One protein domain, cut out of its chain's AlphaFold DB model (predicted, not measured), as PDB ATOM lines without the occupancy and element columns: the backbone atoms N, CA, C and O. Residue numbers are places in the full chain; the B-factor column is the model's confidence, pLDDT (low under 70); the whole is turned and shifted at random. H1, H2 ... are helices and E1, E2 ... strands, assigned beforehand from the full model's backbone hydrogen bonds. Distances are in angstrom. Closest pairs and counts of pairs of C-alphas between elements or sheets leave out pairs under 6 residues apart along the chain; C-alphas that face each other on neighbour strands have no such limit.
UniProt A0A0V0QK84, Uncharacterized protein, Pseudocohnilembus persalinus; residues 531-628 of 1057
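Overview. This is residues 531 to 628 of the 1057 residues of an uncharacterized protein of Pseudocohnilembus persalinus (UniProt A0A0V0QK84). Two parallel strands, E1 and E2, make a narrow ribbon, extended on both edges by short pairings with residues 587 to 588 and 618 to 619; H3 lies over one face of it, and H4 is toward the opposite side. Beyond one end of the ribbon H1 and H2 cross as a steep pair, while residues 620 to 628 trail off at the other end. The printed part has 98 residues, with four named helices and two named strands in the order H1 H2 E1 H3 E2 H4. The class is mixed, helices and strands, although just 44 residues are in named elements. The whole is compact, with a radius of gyration of the C-alphas of 13.9 A and spans of 42 by 30 by 21 A.

Arrangement. E1, residues 567 to 571, and E2, residues 599 to 602, are parallel neighbours at 5 degrees. N 569 and O 599, 2.9 A, and N 601 and O 569, 2.9 A, are within hydrogen-bond range. With H3, residues 575 to 583, they form a strand-helix-strand unit, two parallel neighbour strands with a helix between, whose crossover is left-handed. The closest C-alphas of E1 and H3 are those of Met 570 and Arg 578, 7.6 A. H1, residues 531 to 541, and H2, residues 548 to 558, touch at a steep tilt of 53 degrees, opposite ways; their closest C-alphas are those of Val 537 and Phe 555, 6.7 A. H4, residues 609 to 612, touches no helix and is apart from E1. In H1, H2 and H3 every O i to N i+4 pair is within hydrogen-bond range; H4 is too short for one.

Along the chain. E1 is 13.7 A long from first to last C-alpha, beginning at C-alpha 567 (16.613, -3.016, -44.695), and E2 is 10.0 A. H2 is 15.7 A, H1 15.4 A, beginning at C-alpha 531 (5.894, 5.321, -39.307), and H3 12.5 A. H4 is 5.3 A, ending at C-alpha 612 (4.678, -1.501, -55.152).

Size, cuts and confidence. The two C-alphas farthest apart are those of Ser 560 and Glu 627, 42.8 A. The printed part has no cut. The link from H3 to E2, 15 residues, is long. The model's mean pLDDT is 85.1 for the printed part; residues 540 to 546 are under 70.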
ATOM      1  N   GLU A 531       6.986   4.939 -38.407       76.38
ATOM      2  CA  GLU A 531       5.894   5.321 -39.307       76.38
ATOM      3  C   GLU A 531       5.856   6.841 -39.543       76.38
ATOM      4  O   GLU A 531       5.647   7.299 -40.670       76.38
ATOM      5  N   GLN A 532       6.135   7.642 -38.509       78.62
ATOM      6  CA  GLN A 532       6.330   9.090 -38.637       78.62
ATOM      7  C   GLN A 532       7.557   9.420 -39.504       78.62
ATOM      8  O   GLN A 532       7.482  10.305 -40.365       78.62
ATOM      9  N   ILE A 533       8.660   8.679 -39.344       77.81
ATOM     10  CA  ILE A 533       9.856   8.815 -40.187       77.81
ATOM     11  C   ILE A 533       9.523   8.467 -41.646       77.81
ATOM     12  O   ILE A 533       9.769   9.303 -42.515       77.81
ATOM     13  N   GLU A 534       8.887   7.326 -41.937       74.81
ATOM     14  CA  GLU A 534       8.501   6.936 -43.304       74.81
ATOM     15  C   GLU A 534       7.555   7.959 -43.957       74.81
ATOM     16  O   GLU A 534       7.785   8.371 -45.101       74.81
ATOM     17  N   LYS A 535       6.515   8.417 -43.244       78.12
ATOM     18  CA  LYS A 535       5.601   9.474 -43.722       78.12
ATOM     19  C   LYS A 535       6.373  10.740 -44.109       78.12
ATOM     20  O   LYS A 535       6.080  11.348 -45.140       78.12
ATOM     21  N   THR A 536       7.396  11.092 -43.330       77.25
ATOM     22  CA  THR A 536       8.243  12.268 -43.563       77.25
ATOM     23  C   THR A 536       9.293  12.037 -44.658       77.25
ATOM     24  O   THR A 536       9.662  12.982 -45.349       77.25
ATOM     25  N   VAL A 537       9.796  10.812 -44.865       75.62
ATOM     26  CA  VAL A 537      10.713  10.471 -45.978       75.62
ATOM     27  C   VAL A 537       9.952  10.554 -47.301       75.62
ATOM     28  O   VAL A 537      10.372  11.243 -48.234       75.62
ATOM     29  N   ARG A 538       8.764   9.940 -47.356       70.38
ATOM     30  CA  ARG A 538       7.862   9.985 -48.516       70.38
ATOM     31  C   ARG A 538       7.394  11.410 -48.852       70.38
ATOM     32  O   ARG A 538       7.135  11.689 -50.023       70.38
ATOM     33  N   SER A 539       7.269  12.314 -47.875       70.69
ATOM     34  CA  SER A 539       6.828  13.698 -48.118       70.69
ATOM     35  C   SER A 539       7.952  14.631 -48.587       70.69
ATOM     36  O   SER A 539       7.702  15.464 -49.463       70.69
ATOM     37  N   SER A 540       9.189  14.470 -48.095       63.22
ATOM     38  CA  SER A 540      10.350  15.214 -48.612       63.22
ATOM     39  C   SER A 540      10.703  14.796 -50.040       63.22
ATOM     40  O   SER A 540      10.936  15.645 -50.900       63.22
ATOM     41  N   LEU A 541      10.670  13.489 -50.318       62.41
ATOM     42  CA  LEU A 541      11.110  12.926 -51.597       62.41
ATOM     43  C   LEU A 541      10.146  13.200 -52.763       62.41
ATOM     44  O   LEU A 541      10.581  13.302 -53.906       62.41
ATOM     45  N   LYS A 542       8.856  13.476 -52.520       58.84
ATOM     46  CA  LYS A 542       7.891  13.903 -53.565       58.84
ATOM     47  C   LYS A 542       8.286  15.161 -54.370       58.84
ATOM     48  O   LYS A 542       7.569  15.521 -55.298       58.84
ATOM     49  N   ARG A 543       9.392  15.832 -54.026       56.94
ATOM     50  CA  ARG A 543       9.913  17.040 -54.688       56.94
ATOM     51  C   ARG A 543      11.046  16.771 -55.694       56.94
ATOM     52  O   ARG A 543      11.454  17.706 -56.374       56.94
ATOM     53  N   GLN A 544      11.563  15.541 -55.793       51.94
ATOM     54  CA  GLN A 544      12.638  15.157 -56.726       51.94
ATOM     55  C   GLN A 544      12.373  13.779 -57.375       51.94
ATOM     56  O   GLN A 544      11.384  13.109 -57.077       51.94
ATOM     57  N   ALA A 545      13.216  13.382 -58.337       54.53
ATOM     58  CA  ALA A 545      13.041  12.160 -59.127       54.53
ATOM     59  C   ALA A 545      13.493  10.912 -58.346       54.53
ATOM     60  O   ALA A 545      14.672  10.572 -58.323       54.53
ATOM     61  N   ASN A 546      12.547  10.239 -57.691       61.94
ATOM     62  CA  ASN A 546      12.846   9.211 -56.693       61.94
ATOM     63  C   ASN A 546      13.300   7.877 -57.289       61.94
ATOM     64  O   ASN A 546      12.483   7.079 -57.743       61.94
ATOM     65  N   THR A 547      14.600   7.604 -57.198       80.88
ATOM     66  CA  THR A 547      15.128   6.237 -57.245       80.88
ATOM     67  C   THR A 547      14.986   5.585 -55.870       80.88
ATOM     68  O   THR A 547      15.068   6.260 -54.842       80.88
ATOM     69  N   HIS A 548      14.804   4.262 -55.839       85.38
ATOM     70  CA  HIS A 548      14.696   3.501 -54.592       85.38
ATOM     71  C   HIS A 548      15.902   3.746 -53.662       85.38
ATOM     72  O   HIS A 548      15.720   4.063 -52.490       85.38
ATOM     73  N   SER A 549      17.121   3.755 -54.211       84.12
ATOM     74  CA  SER A 549      18.369   4.003 -53.476       84.12
ATOM     75  C   SER A 549      18.395   5.337 -52.714       84.12
ATOM     76  O   SER A 549      18.954   5.397 -51.624       84.12
ATOM     77  N   MET A 550      17.768   6.405 -53.233       84.25
ATOM     78  CA  MET A 550      17.673   7.681 -52.503       84.25
ATOM     79  C   MET A 550      16.652   7.632 -51.358       84.25
ATOM     80  O   MET A 550      16.849   8.301 -50.346       84.25
ATOM     81  N   VAL A 551      15.600   6.812 -51.475       86.94
ATOM     82  CA  VAL A 551      14.673   6.532 -50.364       86.94
ATOM     83  C   VAL A 551      15.404   5.793 -49.242       86.94
ATOM     84  O   VAL A 551      15.276   6.176 -48.081       86.94
ATOM     85  N   MET A 552      16.202   4.780 -49.594       89.62
ATOM     86  CA  MET A 552      16.976   3.982 -48.636       89.62
ATOM     87  C   MET A 552      18.059   4.810 -47.937       89.62
ATOM     88  O   MET A 552      18.148   4.784 -46.713       89.62
ATOM     89  N   LEU A 553      18.817   5.617 -48.686       89.00
ATOM     90  CA  LEU A 553      19.852   6.497 -48.134       89.00
ATOM     91  C   LEU A 553      19.283   7.510 -47.126       89.00
ATOM     92  O   LEU A 553      19.848   7.703 -46.050       89.00
ATOM     93  N   GLU A 554      18.156   8.146 -47.458       88.31
ATOM     94  CA  GLU A 554      17.493   9.118 -46.581       88.31
ATOM     95  C   GLU A 554      16.864   8.450 -45.346       88.31
ATOM     96  O   GLU A 554      16.890   9.014 -44.250       88.31
ATOM     97  N   PHE A 555      16.336   7.231 -45.491       90.00
ATOM     98  CA  PHE A 555      15.844   6.439 -44.363       90.00
ATOM     99  C   PHE A 555      16.982   6.041 -43.416       90.00
ATOM    100  O   PHE A 555      16.892   6.321 -42.222       90.00
ATOM    101  N   ASN A 556      18.080   5.486 -43.939       92.38
ATOM    102  CA  ASN A 556      19.254   5.107 -43.149       92.38
ATOM    103  C   ASN A 556      19.807   6.300 -42.358       92.38
ATOM    104  O   ASN A 556      20.031   6.182 -41.156       92.38
ATOM    105  N   LYS A 557      19.905   7.479 -42.987       90.56
ATOM    106  CA  LYS A 557      20.317   8.727 -42.319       90.56
ATOM    107  C   LYS A 557      19.417   9.109 -41.148       90.56
ATOM    108  O   LYS A 557      19.923   9.452 -40.085       90.56
ATOM    109  N   ARG A 558      18.093   9.024 -41.309       88.94
ATOM    110  CA  ARG A 558      17.131   9.362 -40.241       88.94
ATOM    111  C   ARG A 558      17.053   8.309 -39.136       88.94
ATOM    112  O   ARG A 558      16.750   8.660 -38.001       88.94
ATOM    113  N   MET A 559      17.347   7.050 -39.452       89.56
ATOM    114  CA  MET A 559      17.461   5.958 -38.479       89.56
ATOM    115  C   MET A 559      18.847   5.887 -37.808       89.56
ATOM    116  O   MET A 559      19.065   5.027 -36.954       89.56
ATOM    117  N   SER A 560      19.782   6.776 -38.174       91.88
ATOM    118  CA  SER A 560      21.191   6.758 -37.746       91.88
ATOM    119  C   SER A 560      21.920   5.442 -38.063       91.88
ATOM    120  O   SER A 560      22.808   5.010 -37.327       91.88
ATOM    121  N   TYR A 561      21.545   4.793 -39.166       91.75
ATOM    122  CA  TYR A 561      22.215   3.608 -39.698       91.75
ATOM    123  C   TYR A 561      23.331   4.011 -40.684       91.75
ATOM    124  O   TYR A 561      23.184   5.016 -41.386       91.75
ATOM    125  N   PRO A 562      24.427   3.231 -40.800       91.00
ATOM    126  CA  PRO A 562      25.410   3.397 -41.875       91.00
ATOM    127  C   PRO A 562      24.739   3.452 -43.255       91.00
ATOM    128  O   PRO A 562      23.794   2.701 -43.498       91.00
ATOM    129  N   GLU A 563      25.223   4.298 -44.169       84.38
ATOM    130  CA  GLU A 563      24.530   4.597 -45.438       84.38
ATOM    131  C   GLU A 563      24.184   3.344 -46.266       84.38
ATOM    132  O   GLU A 563      23.079   3.257 -46.800       84.38
ATOM    133  N   ASN A 564      25.078   2.348 -46.285       85.25
ATOM    134  CA  ASN A 564      24.933   1.081 -47.016       85.25
ATOM    135  C   ASN A 564      24.149  -0.010 -46.250       85.25
ATOM    136  O   ASN A 564      24.193  -1.183 -46.621       85.25
ATOM    137  N   THR A 565      23.469   0.333 -45.153       90.75
ATOM    138  CA  THR A 565      22.698  -0.636 -44.355       90.75
ATOM    139  C   THR A 565      21.478  -1.118 -45.129       90.75
ATOM    140  O   THR A 565      20.600  -0.324 -45.459       90.75
ATOM    141  N   ARG A 566      21.390  -2.428 -45.372       91.69
ATOM    142  CA  ARG A 566      20.213  -3.031 -46.003       91.69
ATOM    143  C   ARG A 566      19.066  -3.189 -45.005       91.69
ATOM    144  O   ARG A 566      19.270  -3.560 -43.847       91.69
ATOM    145  N   ILE A 567      17.850  -2.946 -45.469       94.88
ATOM    146  CA  ILE A 567      16.613  -3.016 -44.695       94.88
ATOM    147  C   ILE A 567      15.773  -4.196 -45.173       94.88
ATOM    148  O   ILE A 567      15.642  -4.434 -46.375       94.88
ATOM    149  N   PHE A 568      15.143  -4.910 -44.244       95.19
ATOM    150  CA  PHE A 568      14.167  -5.942 -44.579       95.19
ATOM    151  C   PHE A 568      12.836  -5.760 -43.853       95.19
ATOM    152  O   PHE A 568      12.785  -5.236 -42.745       95.19
ATOM    153  N   ILE A 569      11.753  -6.225 -44.473       94.75
ATOM    154  CA  ILE A 569      10.427  -6.350 -43.853       94.75
ATOM    155  C   ILE A 569      10.090  -7.835 -43.785       94.75
ATOM    156  O   ILE A 569      10.105  -8.509 -44.817       94.75
ATOM    157  N   MET A 570       9.733  -8.349 -42.604       93.31
ATOM    158  CA  MET A 570       9.401  -9.764 -42.438       93.31
ATOM    159  C   MET A 570       8.037 -10.004 -41.782       93.31
ATOM    160  O   MET A 570       7.845  -9.792 -40.588       93.31
ATOM    161  N   ASN A 571       7.111 -10.583 -42.550       89.62
ATOM    162  CA  ASN A 571       5.829 -11.098 -42.065       89.62
ATOM    163  C   ASN A 571       5.748 -12.620 -42.282       89.62
ATOM    164  O   ASN A 571       4.976 -13.121 -43.103       89.62
ATOM    165  N   SER A 572       6.608 -13.352 -41.568       86.31
ATOM    166  CA  SER A 572       6.589 -14.815 -41.500       86.31
ATOM    167  C   SER A 572       7.098 -15.324 -40.144       86.31
ATOM    168  O   SER A 572       7.628 -14.564 -39.330       86.31
ATOM    169  N   LYS A 573       6.937 -16.630 -39.903       83.75
ATOM    170  CA  LYS A 573       7.367 -17.342 -38.684       83.75
ATOM    171  C   LYS A 573       8.757 -17.982 -38.806       83.75
ATOM    172  O   LYS A 573       9.188 -18.665 -37.884       83.75
ATOM    173  N   ASP A 574       9.440 -17.755 -39.924       84.94
ATOM    174  CA  ASP A 574      10.690 -18.415 -40.320       84.94
ATOM    175  C   ASP A 574      11.892 -17.825 -39.559       84.94
ATOM    176  O   ASP A 574      12.705 -17.083 -40.107       84.94
ATOM    177  N   THR A 575      11.974 -18.063 -38.248       86.81
ATOM    178  CA  THR A 575      12.897 -17.352 -37.344       86.81
ATOM    179  C   THR A 575      14.376 -17.454 -37.724       86.81
ATOM    180  O   THR A 575      15.133 -16.537 -37.401       86.81
ATOM    181  N   HIS A 576      14.776 -18.510 -38.429       85.31
ATOM    182  CA  HIS A 576      16.084 -18.674 -39.071       85.31
ATOM    183  C   HIS A 576      16.401 -17.567 -40.098       85.31
ATOM    184  O   HIS A 576      17.508 -17.037 -40.079       85.31
ATOM    185  N   ILE A 577      15.431 -17.132 -40.918       88.56
ATOM    186  CA  ILE A 577      15.600 -16.027 -41.886       88.56
ATOM    187  C   ILE A 577      15.963 -14.728 -41.152       88.56
ATOM    188  O   ILE A 577      16.969 -14.097 -41.468       88.56
ATOM    189  N   ARG A 578      15.189 -14.366 -40.117       90.81
ATOM    190  CA  ARG A 578      15.429 -13.167 -39.291       90.81
ATOM    191  C   ARG A 578      16.792 -13.206 -38.600       90.81
ATOM    192  O   ARG A 578      17.504 -12.208 -38.599       90.81
ATOM    193  N   GLN A 579      17.154 -14.353 -38.017       88.62
ATOM    194  CA  GLN A 579      18.470 -14.554 -37.396       88.62
ATOM    195  C   GLN A 579      19.594 -14.324 -38.415       88.62
ATOM    196  O   GLN A 579      20.526 -13.579 -38.131       88.62
ATOM    197  N   CYS A 580      19.475 -14.900 -39.612       87.31
ATOM    198  CA  CYS A 580      20.503 -14.814 -40.642       87.31
ATOM    199  C   CYS A 580      20.672 -13.395 -41.211       87.31
ATOM    200  O   CYS A 580      21.792 -12.904 -41.300       87.31
ATOM    201  N   LEU A 581      19.573 -12.698 -41.527       89.88
ATOM    202  CA  LEU A 581      19.623 -11.314 -42.022       89.88
ATOM    203  C   LEU A 581      20.232 -10.355 -40.984       89.88
ATOM    204  O   LEU A 581      21.061  -9.516 -41.333       89.88
ATOM    205  N   ASN A 582      19.894 -10.529 -39.702       89.88
ATOM    206  CA  ASN A 582      20.489  -9.751 -38.613       89.88
ATOM    207  C   ASN A 582      21.997 -10.026 -38.444       89.88
ATOM    208  O   ASN A 582      22.743  -9.097 -38.135       89.88
ATOM    209  N   LEU A 583      22.457 -11.267 -38.667       86.81
ATOM    210  CA  LEU A 583      23.887 -11.621 -38.659       86.81
ATOM    211  C   LEU A 583      24.653 -10.966 -39.820       86.81
ATOM    212  O   LEU A 583      25.787 -10.541 -39.627       86.81
ATOM    213  N   PHE A 584      24.019 -10.793 -40.985       85.00
ATOM    214  CA  PHE A 584      24.566 -10.019 -42.112       85.00
ATOM    215  C   PHE A 584      24.377  -8.496 -41.969       85.00
ATOM    216  O   PHE A 584      24.492  -7.753 -42.942       85.00
ATOM    217  N   GLY A 585      24.052  -8.009 -40.769       88.56
ATOM    218  CA  GLY A 585      23.977  -6.580 -40.466       88.56
ATOM    219  C   GLY A 585      22.726  -5.850 -40.964       88.56
ATOM    220  O   GLY A 585      22.587  -4.665 -40.645       88.56
ATOM    221  N   PHE A 586      21.794  -6.524 -41.656       92.44
ATOM    222  CA  PHE A 586      20.527  -5.916 -42.080       92.44
ATOM    223  C   PHE A 586      19.739  -5.393 -40.862       92.44
ATOM    224  O   PHE A 586      19.939  -5.838 -39.725       92.44
ATOM    225  N   LYS A 587      18.810  -4.457 -41.092       94.88
ATOM    226  CA  LYS A 587      17.873  -3.963 -40.068       94.88
ATOM    227  C   LYS A 587      16.431  -4.242 -40.457       94.88
ATOM    228  O   LYS A 587      16.038  -4.062 -41.607       94.88
ATOM    229  N   GLU A 588      15.643  -4.683 -39.485       94.81
ATOM    230  CA  GLU A 588      14.226  -4.947 -39.688       94.81
ATOM    231  C   GLU A 588      13.425  -3.643 -39.608       94.81
ATOM    232  O   GLU A 588      13.475  -2.930 -38.608       94.81
ATOM    233  N   ASN A 589      12.663  -3.351 -40.657       93.94
ATOM    234  CA  ASN A 589      11.602  -2.358 -40.641       93.94
ATOM    235  C   ASN A 589      10.305  -3.072 -40.229       93.94
ATOM    236  O   ASN A 589       9.790  -3.921 -40.960       93.94
ATOM    237  N   THR A 590       9.782  -2.750 -39.044       89.75
ATOM    238  CA  THR A 590       8.598  -3.405 -38.457       89.75
ATOM    239  C   THR A 590       7.292  -3.062 -39.186       89.75
ATOM    240  O   THR A 590       6.281  -3.752 -39.029       89.75
ATOM    241  N   ILE A 591       7.299  -2.036 -40.043       88.88
ATOM    242  CA  ILE A 591       6.127  -1.561 -40.782       88.88
ATOM    243  C   ILE A 591       5.857  -2.481 -41.981       88.88
ATOM    244  O   ILE A 591       6.343  -2.272 -43.091       88.88
ATOM    245  N   SER A 592       5.031  -3.508 -41.773       85.19
ATOM    246  CA  SER A 592       4.730  -4.547 -42.780       85.19
ATOM    247  C   SER A 592       4.182  -4.058 -44.141       85.19
ATOM    248  O   SER A 592       4.295  -4.774 -45.143       85.19
ATOM    249  N   ASN A 593       3.607  -2.850 -44.197       85.06
ATOM    250  CA  ASN A 593       3.097  -2.181 -45.402       85.06
ATOM    251  C   ASN A 593       3.998  -1.028 -45.907       85.06
ATOM    252  O   ASN A 593       3.596  -0.267 -46.792       85.06
ATOM    253  N   SER A 594       5.211  -0.894 -45.369       87.81
ATOM    254  CA  SER A 594       6.211   0.051 -45.862       87.81
ATOM    255  C   SER A 594       6.707  -0.341 -47.261       87.81
ATOM    256  O   SER A 594       6.702  -1.509 -47.653       87.81
ATOM    257  N   THR A 595       7.148   0.661 -48.025       87.81
ATOM    258  CA  THR A 595       7.860   0.462 -49.305       87.81
ATOM    259  C   THR A 595       9.370   0.667 -49.162       87.81
ATOM    260  O   THR A 595      10.077   0.696 -50.167       87.81
ATOM    261  N   ILE A 596       9.859   0.849 -47.933       90.81
ATOM    262  CA  ILE A 596      11.261   1.097 -47.594       90.81
ATOM    263  C   ILE A 596      11.861  -0.218 -47.085       90.81
ATOM    264  O   ILE A 596      11.802  -0.542 -45.898       90.81
ATOM    265  N   TYR A 597      12.360  -1.005 -48.034       93.38
ATOM    266  CA  TYR A 597      13.010  -2.299 -47.835       93.38
ATOM    267  C   TYR A 597      13.868  -2.629 -49.056       93.38
ATOM    268  O   TYR A 597      13.433  -2.367 -50.174       93.38
ATOM    269  N   ASP A 598      15.012  -3.275 -48.864       92.12
ATOM    270  CA  ASP A 598      15.721  -3.975 -49.938       92.12
ATOM    271  C   ASP A 598      15.127  -5.382 -50.119       92.12
ATOM    272  O   ASP A 598      14.921  -5.828 -51.241       92.12
ATOM    273  N   LEU A 599      14.762  -6.062 -49.020       92.19
ATOM    274  CA  LEU A 599      14.152  -7.401 -49.031       92.19
ATOM    275  C   LEU A 599      12.809  -7.444 -48.284       92.19
ATOM    276  O   LEU A 599      12.727  -7.090 -47.110       92.19
ATOM    277  N   LYS A 600      11.759  -7.970 -48.921       93.19
ATOM    278  CA  LYS A 600      10.487  -8.298 -48.263       93.19
ATOM    279  C   LYS A 600      10.276  -9.813 -48.212       93.19
ATOM    280  O   LYS A 600      10.305 -10.484 -49.242       93.19
ATOM    281  N   TRP A 601      10.045 -10.342 -47.009       92.56
ATOM    282  CA  TRP A 601       9.821 -11.768 -46.750       92.56
ATOM    283  C   TRP A 601       8.469 -12.002 -46.067       92.56
ATOM    284  O   TRP A 601       8.309 -11.759 -44.867       92.56
ATOM    285  N   THR A 602       7.468 -12.474 -46.809       90.25
ATOM    286  CA  THR A 602       6.115 -12.737 -46.288       90.25
ATOM    287  C   THR A 602       5.733 -14.211 -46.393       90.25
ATOM    288  O   THR A 602       6.270 -14.956 -47.210       90.25
ATOM    289  N   TYR A 603       4.770 -14.647 -45.579       84.81
ATOM    290  CA  TYR A 603       4.184 -15.989 -45.687       84.81
ATOM    291  C   TYR A 603       3.232 -16.136 -46.895       84.81
ATOM    292  O   TYR A 603       3.212 -17.182 -47.532       84.81
ATOM    293  N   ASN A 604       2.476 -15.082 -47.226       84.69
ATOM    294  CA  ASN A 604       1.610 -14.998 -48.412       84.69
ATOM    295  C   ASN A 604       1.989 -13.763 -49.240       84.69
ATOM    296  O   ASN A 604       2.328 -12.727 -48.661       84.69
ATOM    297  N   ASP A 605       1.827 -13.832 -50.557       88.06
ATOM    298  CA  ASP A 605       1.854 -12.676 -51.450       88.06
ATOM    299  C   ASP A 605       0.482 -12.004 -51.584       88.06
ATOM    300  O   ASP A 605      -0.560 -12.644 -51.426       88.06
ATOM    301  N   GLN A 606       0.464 -10.702 -51.879       87.12
ATOM    302  CA  GLN A 606      -0.731  -9.942 -52.241       87.12
ATOM    303  C   GLN A 606      -0.547  -9.230 -53.585       87.12
ATOM    304  O   GLN A 606       0.561  -8.960 -54.046       87.12
ATOM    305  N   LYS A 607      -1.667  -8.880 -54.230       86.38
ATOM    306  CA  LYS A 607      -1.667  -8.211 -55.542       86.38
ATOM    307  C   LYS A 607      -0.871  -6.898 -55.539       86.38
ATOM    308  O   LYS A 607      -0.224  -6.588 -56.538       86.38
ATOM    309  N   ASP A 608      -0.908  -6.177 -54.420       86.69
ATOM    310  CA  ASP A 608      -0.309  -4.851 -54.270       86.69
ATOM    311  C   ASP A 608       1.201  -4.900 -53.975       86.69
ATOM    312  O   ASP A 608       1.907  -3.937 -54.284       86.69
ATOM    313  N   ASP A 609       1.737  -6.031 -53.492       88.19
ATOM    314  CA  ASP A 609       3.191  -6.241 -53.388       88.19
ATOM    315  C   ASP A 609       3.828  -6.123 -54.784       88.19
ATOM    316  O   ASP A 609       4.740  -5.330 -55.005       88.19
ATOM    317  N   TYR A 610       3.244  -6.795 -55.782       89.38
ATOM    318  CA  TYR A 610       3.687  -6.735 -57.183       89.38
ATOM    319  C   TYR A 610       3.395  -5.411 -57.909       89.38
ATOM    320  O   TYR A 610       3.765  -5.275 -59.076       89.38
ATOM    321  N   ILE A 611       2.668  -4.483 -57.283       86.75
ATOM    322  CA  ILE A 611       2.404  -3.132 -57.814       86.75
ATOM    323  C   ILE A 611       3.347  -2.109 -57.164       86.75
ATOM    324  O   ILE A 611       3.662  -1.094 -57.780       86.75
ATOM    325  N   SER A 612       3.809  -2.381 -55.940       82.88
ATOM    326  CA  SER A 612       4.678  -1.501 -55.152       82.88
ATOM    327  C   SER A 612       6.171  -1.852 -55.212       82.88
ATOM    328  O   SER A 612       6.980  -1.062 -54.732       82.88
ATOM    329  N   LEU A 613       6.537  -2.993 -55.808       87.62
ATOM    330  CA  LEU A 613       7.920  -3.441 -56.001       87.62
ATOM    331  C   LEU A 613       8.681  -2.557 -57.009       87.62
ATOM    332  O   LEU A 613       8.284  -2.440 -58.171       87.62
ATOM    333  N   ASN A 614       9.798  -1.965 -56.579       86.06
ATOM    334  CA  ASN A 614      10.666  -1.112 -57.398       86.06
ATOM    335  C   ASN A 614      11.943  -1.857 -57.845       86.06
ATOM    336  O   ASN A 614      12.339  -2.833 -57.205       86.06
ATOM    337  N   PRO A 615      12.645  -1.395 -58.900       84.81
ATOM    338  CA  PRO A 615      13.964  -1.920 -59.254       84.81
ATOM    339  C   PRO A 615      14.946  -1.846 -58.075       84.81
ATOM    340  O   PRO A 615      15.048  -0.809 -57.417       84.81
ATOM    341  N   GLY A 616      15.662  -2.947 -57.828       80.25
ATOM    342  CA  GLY A 616      16.550  -3.125 -56.672       80.25
ATOM    343  C   GLY A 616      15.887  -3.758 -55.442       80.25
ATOM    344  O   GLY A 616      16.600  -4.145 -54.525       80.25
ATOM    345  N   GLN A 617      14.556  -3.909 -55.420       90.06
ATOM    346  CA  GLN A 617      13.848  -4.584 -54.329       90.06
ATOM    347  C   GLN A 617      13.640  -6.075 -54.617       90.06
ATOM    348  O   GLN A 617      13.213  -6.465 -55.705       90.06
ATOM    349  N   TYR A 618      13.873  -6.900 -53.599       88.19
ATOM    350  CA  TYR A 618      13.722  -8.351 -53.614       88.19
ATOM    351  C   TYR A 618      12.454  -8.753 -52.846       88.19
ATOM    352  O   TYR A 618      12.144  -8.205 -51.784       88.19
ATOM    353  N   PHE A 619      11.727  -9.744 -53.360       90.44
ATOM    354  CA  PHE A 619      10.512 -10.281 -52.745       90.44
ATOM    355  C   PHE A 619      10.509 -11.807 -52.847       90.44
ATOM    356  O   PHE A 619      10.855 -12.357 -53.891       90.44
ATOM    357  N   ASN A 620      10.125 -12.501 -51.774       88.62
ATOM    358  CA  ASN A 620      10.262 -13.959 -51.672       88.62
ATOM    359  C   ASN A 620       9.176 -14.779 -52.404       88.62
ATOM    360  O   ASN A 620       9.139 -15.999 -52.246       88.62
ATOM    361  N   HIS A 621       8.311 -14.146 -53.207       87.88
ATOM    362  CA  HIS A 621       7.259 -14.818 -53.981       87.88
ATOM    363  C   HIS A 621       7.289 -14.450 -55.462       87.88
ATOM    364  O   HIS A 621       7.392 -13.282 -55.838       87.88
ATOM    365  N   PHE A 622       7.084 -15.458 -56.312       86.75
ATOM    366  CA  PHE A 622       6.797 -15.250 -57.728       86.75
ATOM    367  C   PHE A 622       5.304 -14.997 -57.958       86.75
ATOM    368  O   PHE A 622       4.432 -15.712 -57.450       86.75
ATOM    369  N   LYS A 623       5.016 -14.006 -58.806       87.25
ATOM    370  CA  LYS A 623       3.655 -13.648 -59.205       87.25
ATOM    371  C   LYS A 623       2.952 -14.832 -59.863       87.25
ATOM    372  O   LYS A 623       3.486 -15.440 -60.785       87.25
ATOM    373  N   ASN A 624       1.732 -15.117 -59.413       85.75
ATOM    374  CA  ASN A 624       0.923 -16.263 -59.838       85.75
ATOM    375  C   ASN A 624       1.519 -17.646 -59.474       85.75
ATOM    376  O   ASN A 624       1.142 -18.635 -60.101       85.75
ATOM    377  N   ASN A 625       2.382 -17.762 -58.449       84.31
ATOM    378  CA  ASN A 625       2.926 -19.058 -57.990       84.31
ATOM    379  C   ASN A 625       1.843 -20.138 -57.754       84.31
ATOM    380  O   ASN A 625       2.096 -21.324 -57.968       84.31
ATOM    381  N   ALA A 626       0.619 -19.715 -57.406       85.00
ATOM    382  CA  ALA A 626      -0.579 -20.543 -57.269       85.00
ATOM    383  C   ALA A 626      -0.841 -21.492 -58.455       85.00
ATOM    384  O   ALA A 626      -1.455 -22.543 -58.256       85.00
ATOM    385  N   GLU A 627      -0.367 -21.160 -59.662       86.44
ATOM    386  CA  GLU A 627      -0.469 -22.008 -60.856       86.44
ATOM    387  C   GLU A 627       0.325 -23.326 -60.752       86.44
ATOM    388  O   GLU A 627      -0.025 -24.308 -61.411       86.44
ATOM    389  N   LEU A 628       1.351 -23.372 -59.891       84.62
ATOM    390  CA  LEU A 628       2.156 -24.561 -59.586       84.62
ATOM    391  C   LEU A 628       1.970 -25.048 -58.139       84.62
ATOM    392  O   LEU A 628       2.013 -26.251 -57.886       84.62
TER     393      LEU A 628